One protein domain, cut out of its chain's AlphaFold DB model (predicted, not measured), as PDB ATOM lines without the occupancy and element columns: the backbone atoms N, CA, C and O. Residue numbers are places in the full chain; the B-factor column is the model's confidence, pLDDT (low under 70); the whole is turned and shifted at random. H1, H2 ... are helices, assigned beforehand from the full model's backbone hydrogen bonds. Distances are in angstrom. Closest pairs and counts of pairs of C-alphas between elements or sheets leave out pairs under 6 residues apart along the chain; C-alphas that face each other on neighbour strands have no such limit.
ATOM      1  N   CYS A 103     375.168 375.201 618.899       87.00
ATOM      2  CA  CYS A 103     375.722 375.714 617.641       87.00
ATOM      3  C   CYS A 103     377.159 376.228 617.809       87.00
ATOM      4  O   CYS A 103     378.047 375.931 617.011       87.00
ATOM      5  N   VAL A 104     377.412 376.976 618.885       85.19
ATOM      6  CA  VAL A 104     378.741 377.518 619.192       85.19
ATOM      7  C   VAL A 104     379.698 376.395 619.615       85.19
ATOM      8  O   VAL A 104     380.871 376.424 619.246       85.19
ATOM      9  N   ARG A 105     379.199 375.374 620.327       86.56
ATOM     10  CA  ARG A 105     379.958 374.160 620.666       86.56
ATOM     11  C   ARG A 105     380.405 373.415 619.407       86.56
ATOM     12  O   ARG A 105     381.583 373.087 619.291       86.56
ATOM     13  N   ASP A 106     379.505 373.214 618.448       90.94
ATOM     14  CA  ASP A 106     379.827 372.567 617.171       90.94
ATOM     15  C   ASP A 106     380.870 373.362 616.382       90.94
ATOM     16  O   ASP A 106     381.778 372.781 615.789       90.94
ATOM     17  N   CYS A 107     380.793 374.694 616.417       91.38
ATOM     18  CA  CYS A 107     381.810 375.546 615.809       91.38
ATOM     19  C   CYS A 107     383.177 375.438 616.493       91.38
ATOM     20  O   CYS A 107     384.193 375.469 615.804       91.38
ATOM     21  N   ALA A 108     383.223 375.275 617.817       89.00
ATOM     22  CA  ALA A 108     384.468 375.004 618.533       89.00
ATOM     23  C   ALA A 108     385.073 373.652 618.129       89.00
ATOM     24  O   ALA A 108     386.266 373.583 617.843       89.00
ATOM     25  N   ILE A 109     384.254 372.601 618.035       90.62
ATOM     26  CA  ILE A 109     384.689 371.267 617.591       90.62
ATOM     27  C   ILE A 109     385.191 371.313 616.141       90.62
ATOM     28  O   ILE A 109     386.249 370.769 615.834       90.62
ATOM     29  N   TRP A 110     384.467 371.998 615.253       94.25
ATOM     30  CA  TRP A 110     384.887 372.191 613.867       94.25
ATOM     31  C   TRP A 110     386.203 372.968 613.771       94.25
ATOM     32  O   TRP A 110     387.103 372.551 613.052       94.25
ATOM     33  N   ALA A 111     386.354 374.064 614.514       92.50
ATOM     34  CA  ALA A 111     387.587 374.840 614.502       92.50
ATOM     35  C   ALA A 111     388.775 374.020 615.017       92.50
ATOM     36  O   ALA A 111     389.857 374.097 614.439       92.50
ATOM     37  N   ALA A 112     388.562 373.200 616.052       92.06
ATOM     38  CA  ALA A 112     389.582 372.296 616.563       92.06
ATOM     39  C   ALA A 112     390.012 371.284 615.499       92.06
ATOM     40  O   ALA A 112     391.195 371.012 615.417       92.06
ATOM     41  N   SER A 113     389.115 370.803 614.627       93.38
ATOM     42  CA  SER A 113     389.489 369.867 613.555       93.38
ATOM     43  C   SER A 113     390.253 370.498 612.385       93.38
ATOM     44  O   SER A 113     390.868 369.772 611.605       93.38
ATOM     45  N   GLN A 114     390.230 371.828 612.242       95.81
ATOM     46  CA  GLN A 114     391.013 372.544 611.221       95.81
ATOM     47  C   GLN A 114     392.459 372.805 611.654       95.81
ATOM     48  O   GLN A 114     393.316 373.119 610.828       95.81
ATOM     49  N   ILE A 115     392.732 372.691 612.949       92.38
ATOM     50  CA  ILE A 115     394.078 372.720 613.508       92.38
ATOM     51  C   ILE A 115     394.432 371.300 613.960       92.38
ATOM     52  O   ILE A 115     393.545 370.511 614.254       92.38
ATOM     53  N   PRO A 116     395.708 370.896 614.002       91.50
ATOM     54  CA  PRO A 116     396.086 369.555 614.452       91.50
ATOM     55  C   PRO A 116     395.975 369.421 615.988       91.50
ATOM     56  O   PRO A 116     396.923 368.997 616.646       91.50
ATOM     57  N   CYS A 117     394.842 369.825 616.568       89.62
ATOM     58  CA  CYS A 117     394.548 369.777 617.993       89.62
ATOM     59  C   CYS A 117     393.244 369.015 618.246       89.62
ATOM     60  O   CYS A 117     392.258 369.188 617.534       89.62
ATOM     61  N   ASP A 118     393.210 368.228 619.318       89.69
ATOM     62  CA  ASP A 118     391.952 367.714 619.855       89.69
ATOM     63  C   ASP A 118     391.217 368.820 620.631       89.69
ATOM     64  O   ASP A 118     391.850 369.677 621.252       89.69
ATOM     65  N   ILE A 119     389.882 368.795 620.641       85.38
ATOM     66  CA  ILE A 119     389.072 369.777 621.385       85.38
ATOM     67  C   ILE A 119     389.314 369.716 622.909       85.38
ATOM     68  O   ILE A 119     389.061 370.686 623.626       85.38
ATOM     69  N   ASN A 120     389.824 368.591 623.413       83.81
ATOM     70  CA  ASN A 120     390.202 368.408 624.811       83.81
ATOM     71  C   ASN A 120     391.683 368.736 625.077       83.81
ATOM     72  O   ASN A 120     392.066 368.877 626.239       83.81
ATOM     73  N   ASP A 121     392.520 368.909 624.044       86.81
ATOM     74  CA  ASP A 121     393.902 369.383 624.201       86.81
ATOM     75  C   ASP A 121     393.927 370.915 624.282       86.81
ATOM     76  O   ASP A 121     394.354 371.627 623.369       86.81
ATOM     77  N   ILE A 122     393.464 371.428 625.425       80.50
ATOM     78  CA  ILE A 122     393.394 372.866 625.720       80.50
ATOM     79  C   ILE A 122     394.762 373.533 625.514       80.50
ATOM     80  O   ILE A 122     394.836 374.655 625.018       80.50
ATOM     81  N   ALA A 123     395.865 372.846 625.833       83.25
ATOM     82  CA  ALA A 123     397.205 373.390 625.641       83.25
ATOM     83  C   ALA A 123     397.536 373.583 624.150       83.25
ATOM     84  O   ALA A 123     398.114 374.607 623.782       83.25
ATOM     85  N   CYS A 124     397.159 372.638 623.284       89.00
ATOM     86  CA  CYS A 124     397.298 372.779 621.835       89.00
ATOM     87  C   CYS A 124     396.412 373.892 621.275       89.00
ATOM     88  O   CYS A 124     396.907 374.735 620.520       89.00
ATOM     89  N   LEU A 125     395.140 373.940 621.686       87.44
ATOM     90  CA  LEU A 125     394.212 375.004 621.289       87.44
ATOM     91  C   LEU A 125     394.763 376.383 621.677       87.44
ATOM     92  O   LEU A 125     394.725 377.314 620.879       87.44
ATOM     93  N   CYS A 126     395.366 376.493 622.860       85.00
ATOM     94  CA  CYS A 126     396.003 377.715 623.342       85.00
ATOM     95  C   CYS A 126     397.274 378.094 622.581       85.00
ATOM     96  O   CYS A 126     397.472 379.272 622.284       85.00
ATOM     97  N   ARG A 127     398.121 377.126 622.204       88.88
ATOM     98  CA  ARG A 127     399.269 377.397 621.317       88.88
ATOM     99  C   ARG A 127     398.830 377.922 619.946       88.88
ATOM    100  O   ARG A 127     399.551 378.705 619.344       88.88
ATOM    101  N   ASN A 128     397.640 377.533 619.489       89.88
ATOM    102  CA  ASN A 128     397.046 377.962 618.222       89.88
ATOM    103  C   ASN A 128     395.903 378.976 618.418       89.88
ATOM    104  O   ASN A 128     395.019 379.071 617.565       89.88
ATOM    105  N   ARG A 129     395.903 379.734 619.529       86.38
ATOM    106  CA  ARG A 129     394.751 380.534 619.985       86.38
ATOM    107  C   ARG A 129     394.164 381.435 618.904       86.38
ATOM    108  O   ARG A 129     392.950 381.457 618.736       86.38
ATOM    109  N   GLU A 130     394.991 382.198 618.194       87.19
ATOM    110  CA  GLU A 130     394.481 383.156 617.206       87.19
ATOM    111  C   GLU A 130     393.758 382.474 616.046       87.19
ATOM    112  O   GLU A 130     392.640 382.865 615.707       87.19
ATOM    113  N   LEU A 131     394.371 381.428 615.483       91.25
ATOM    114  CA  LEU A 131     393.790 380.651 614.393       91.25
ATOM    115  C   LEU A 131     392.531 379.918 614.858       91.25
ATOM    116  O   LEU A 131     391.498 379.969 614.201       91.25
ATOM    117  N   PHE A 132     392.588 379.290 616.028       89.88
ATOM    118  CA  PHE A 132     391.439 378.616 616.603       89.88
ATOM    119  C   PHE A 132     390.254 379.582 616.796       89.88
ATOM    120  O   PHE A 132     389.147 379.328 616.322       89.88
ATOM    121  N   LEU A 133     390.477 380.736 617.436       86.31
ATOM    122  CA  LEU A 133     389.419 381.714 617.692       86.31
ATOM    123  C   LEU A 133     388.893 382.369 616.409       86.31
ATOM    124  O   LEU A 133     387.704 382.687 616.340       86.31
ATOM    125  N   SER A 134     389.739 382.609 615.404       88.06
ATOM    126  CA  SER A 134     389.285 383.159 614.122       88.06
ATOM    127  C   SER A 134     388.351 382.183 613.401       88.06
ATOM    128  O   SER A 134     387.282 382.601 612.952       88.06
ATOM    129  N   LEU A 135     388.684 380.889 613.412       92.62
ATOM    130  CA  LEU A 135     387.856 379.811 612.875       92.62
ATOM    131  C   LEU A 135     386.523 379.685 613.623       92.62
ATOM    132  O   LEU A 135     385.470 379.673 612.985       92.62
ATOM    133  N   VAL A 136     386.519 379.676 614.964       89.56
ATOM    134  CA  VAL A 136     385.249 379.620 615.714       89.56
ATOM    135  C   VAL A 136     384.360 380.808 615.366       89.56
ATOM    136  O   VAL A 136     383.181 380.621 615.070       89.56
ATOM    137  N   ARG A 137     384.911 382.029 615.354       88.00
ATOM    138  CA  ARG A 137     384.142 383.236 615.014       88.00
ATOM    139  C   ARG A 137     383.602 383.192 613.590       88.00
ATOM    140  O   ARG A 137     382.484 383.643 613.366       88.00
ATOM    141  N   GLN A 138     384.380 382.674 612.642       91.31
ATOM    142  CA  GLN A 138     383.925 382.486 611.271       91.31
ATOM    143  C   GLN A 138     382.741 381.518 611.223       91.31
ATOM    144  O   GLN A 138     381.673 381.913 610.775       91.31
ATOM    145  N   CYS A 139     382.881 380.316 611.784       93.81
ATOM    146  CA  CYS A 139     381.795 379.337 611.816       93.81
ATOM    147  C   CYS A 139     380.532 379.881 612.501       93.81
ATOM    148  O   CYS A 139     379.429 379.693 611.997       93.81
ATOM    149  N   VAL A 140     380.684 380.591 613.624       88.94
ATOM    150  CA  VAL A 140     379.562 381.196 614.358       88.94
ATOM    151  C   VAL A 140     378.806 382.205 613.494       88.94
ATOM    152  O   VAL A 140     377.575 382.199 613.509       88.94
ATOM    153  N   ARG A 141     379.520 383.039 612.724       89.69
ATOM    154  CA  ARG A 141     378.904 383.968 611.765       89.69
ATOM    155  C   ARG A 141     378.239 383.222 610.614       89.69
ATOM    156  O   ARG A 141     377.075 383.481 610.331       89.69
ATOM    157  N   ASP A 142     378.944 382.276 610.004       94.06
ATOM    158  CA  ASP A 142     378.472 381.539 608.827       94.06
ATOM    159  C   ASP A 142     377.219 380.708 609.140       94.06
ATOM    160  O   ASP A 142     376.318 380.586 608.313       94.06
ATOM    161  N   ARG A 143     377.127 380.170 610.361       93.44
ATOM    162  CA  ARG A 143     375.966 379.411 610.848       93.44
ATOM    163  C   ARG A 143     374.918 380.266 611.555       93.44
ATOM    164  O   ARG A 143     373.922 379.716 612.021       93.44
ATOM    165  N   ASN A 144     375.135 381.579 611.653       89.25
ATOM    166  CA  ASN A 144     374.274 382.513 612.376       89.25
ATOM    167  C   ASN A 144     373.913 382.003 613.789       89.25
ATOM    168  O   ASN A 144     372.748 382.011 614.194       89.25
ATOM    169  N   CYS A 145     374.907 381.485 614.523       85.38
ATOM    170  CA  CYS A 145     374.657 380.915 615.843       85.38
ATOM    171  C   CYS A 145     374.156 382.003 616.809       85.38
ATOM    172  O   CYS A 145     374.702 383.110 616.821       85.38
ATOM    173  N   PRO A 146     373.189 381.689 617.690       81.75
ATOM    174  CA  PRO A 146     372.773 382.616 618.730       81.75
ATOM    175  C   PRO A 146     373.926 382.800 619.721       81.75
ATOM    176  O   PRO A 146     374.285 381.890 620.471       81.75
ATOM    177  N   VAL A 147     374.519 383.987 619.707       70.00
ATOM    178  CA  VAL A 147     375.527 384.399 620.681       70.00
ATOM    179  C   VAL A 147     374.857 385.227 621.767       70.00
ATOM    180  O   VAL A 147     373.961 386.025 621.493       70.00
ATOM    181  N   LEU A 148     375.278 385.037 623.017       55.03
ATOM    182  CA  LEU A 148     374.942 385.983 624.073       55.03
ATOM    183  C   LEU A 148     375.734 387.256 623.782       55.03
ATOM    184  O   LEU A 148     376.919 387.343 624.096       55.03
ATOM    185  N   SER A 149     375.097 388.212 623.114       42.25
ATOM    186  CA  SER A 149     375.661 389.536 622.895       42.25
ATOM    187  C   SER A 149     375.823 390.216 624.251       42.25
ATOM    188  O   SER A 149     374.849 390.687 624.838       42.25
ATOM    189  N   THR A 150     377.045 390.268 624.778       42.22
ATOM    190  CA  THR A 150     377.376 391.281 625.783       42.22
ATOM    191  C   THR A 150     377.347 392.648 625.097       42.22
ATOM    192  O   THR A 150     377.508 392.742 623.878       42.22
ATOM    193  N   SER A 151     377.132 393.726 625.853       35.06
ATOM    194  CA  SER A 151     377.008 395.108 625.349       35.06
ATOM    195  C   SER A 151     378.198 395.616 624.515       35.06
ATOM    196  O   SER A 151     378.133 396.705 623.957       35.06
ATOM    197  N   THR A 152     379.269 394.834 624.408       39.66
ATOM    198  CA  THR A 152     380.475 395.085 623.616       39.66
ATOM    199  C   THR A 152     380.521 394.339 622.273       39.66
ATOM    200  O   THR A 152     381.484 394.499 621.534       39.66
ATOM    201  N   GLY A 153     379.529 393.504 621.929       36.41
ATOM    202  CA  GLY A 153     379.544 392.716 620.682       36.41
ATOM    203  C   GLY A 153     380.629 391.630 620.637       36.41
ATOM    204  O   GLY A 153     380.873 391.024 619.592       36.41
ATOM    205  N   VAL A 154     381.282 391.366 621.772       42.16
ATOM    206  CA  VAL A 154     382.326 390.352 621.902       42.16
ATOM    207  C   VAL A 154     381.670 389.012 622.203       42.16
ATOM    208  O   VAL A 154     381.030 388.831 623.237       42.16
ATOM    209  N   VAL A 155     381.861 388.041 621.310       48.59
ATOM    210  CA  VAL A 155     381.595 386.634 621.623       48.59
ATOM    211  C   VAL A 155     382.671 386.190 622.609       48.59
ATOM    212  O   VAL A 155     383.750 385.766 622.197       48.59
ATOM    213  N   VAL A 156     382.396 386.328 623.908       50.03
ATOM    214  CA  VAL A 156     383.242 385.750 624.955       50.03
ATOM    215  C   VAL A 156     382.989 384.252 624.929       50.03
ATOM    216  O   VAL A 156     382.075 383.728 625.568       50.03
ATOM    217  N   LEU A 157     383.763 383.548 624.111       54.50
ATOM    218  CA  LEU A 157     383.857 382.109 624.260       54.50
ATOM    219  C   LEU A 157     384.532 381.851 625.616       54.50
ATOM    220  O   LEU A 157     385.448 382.589 625.982       54.50
ATOM    221  N   PRO A 158     384.157 380.798 626.361       52.00
ATOM    222  CA  PRO A 158     384.820 380.476 627.628       52.00
ATOM    223  C   PRO A 158     386.331 380.221 627.476       52.00
ATOM    224  O   PRO A 158     387.045 380.209 628.471       52.00
ATOM    225  N   PHE A 159     386.833 380.119 626.238       50.00
ATOM    226  CA  PHE A 159     388.251 380.187 625.882       50.00
ATOM    227  C   PHE A 159     389.003 381.429 626.366       50.00
ATOM    228  O   PHE A 159     390.230 381.387 626.426       50.00
TER     229      PHE A 159
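What this domain is: This is residues 103 to 159 of the 175 residues of an uncharacterized protein of Panaeolus cyanescens (UniProt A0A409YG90). Two helices, H1 and H3, cross each other at a steep angle to make the core, the short helix H2 sits at one end of the pair, and from the other end a long stretch without a named element folds back, with residues 149 to 154 sticking out as a free loop. The printed part has 57 residues with three named helices, in the order H1, H2, H3, and no named strand; its class is all helix. The whole is compact, with a radius of gyration of the C-alphas of 11.0 A, and its outline is elongated, spanning 31 by 19 by 16 A.

Where its parts are: H1 is residues 103 to 114, 16.9 A from first to last C-alpha; C-alpha 103 is at (375.722, 375.714, 617.641) and C-alpha 114 at (391.013, 372.544, 611.221). After a short link of 7 residues comes H2, residues 122 to 127, with a length of 8.6 A. A tight link of 1 residue, Asn 128, joins it to H3, residues 129 to 142, the longest helix, 19.8 A from first to last C-alpha. H3 ends with C-alpha 142 at (378.472, 381.539, 608.827). Residues 143 to 159 hold no named element.

How they stand to each other: H1 and H3 touch, with 15 pairs of C-alphas within 8 A. Their closest C-alphas are those of Ala 111 and Leu 135, 5.2 A apart. They run opposite ways at a steep tilt of 48 degrees. H2 is close to H1 but not clearly touching it; the closest C-alphas are those of Ala 112 and Leu 125, 7.1 A apart. H1 and H2 run the same way at a steep tilt of 59 degrees. H2 is also close to H3 but not clearly touching it, with the closest C-alphas, those of Leu 125 and Phe 132, 6.5 A apart. H2 and H3 are about perpendicular, at 75 degrees. In H1, H2 and H3 every pair of O i and N i+4 is within hydrogen-bond range.

The domain as a whole: The two C-alphas farthest apart are those of Pro 116 and Ser 151, at 33.7 A. The first and last printed C-alphas, those of Cys 103 and Phe 159, are 15.6 A apart. The printed part has no cut, and neither link between helices is long. The C-alphas of residues 143 to 159 lie 7 to 20 A from the mean of the C-alphas, and residues 149 to 154 stand free. The mean pLDDT of the printed part is 79.6, and the model's confidence is low, under 70, at residues 148 to 159.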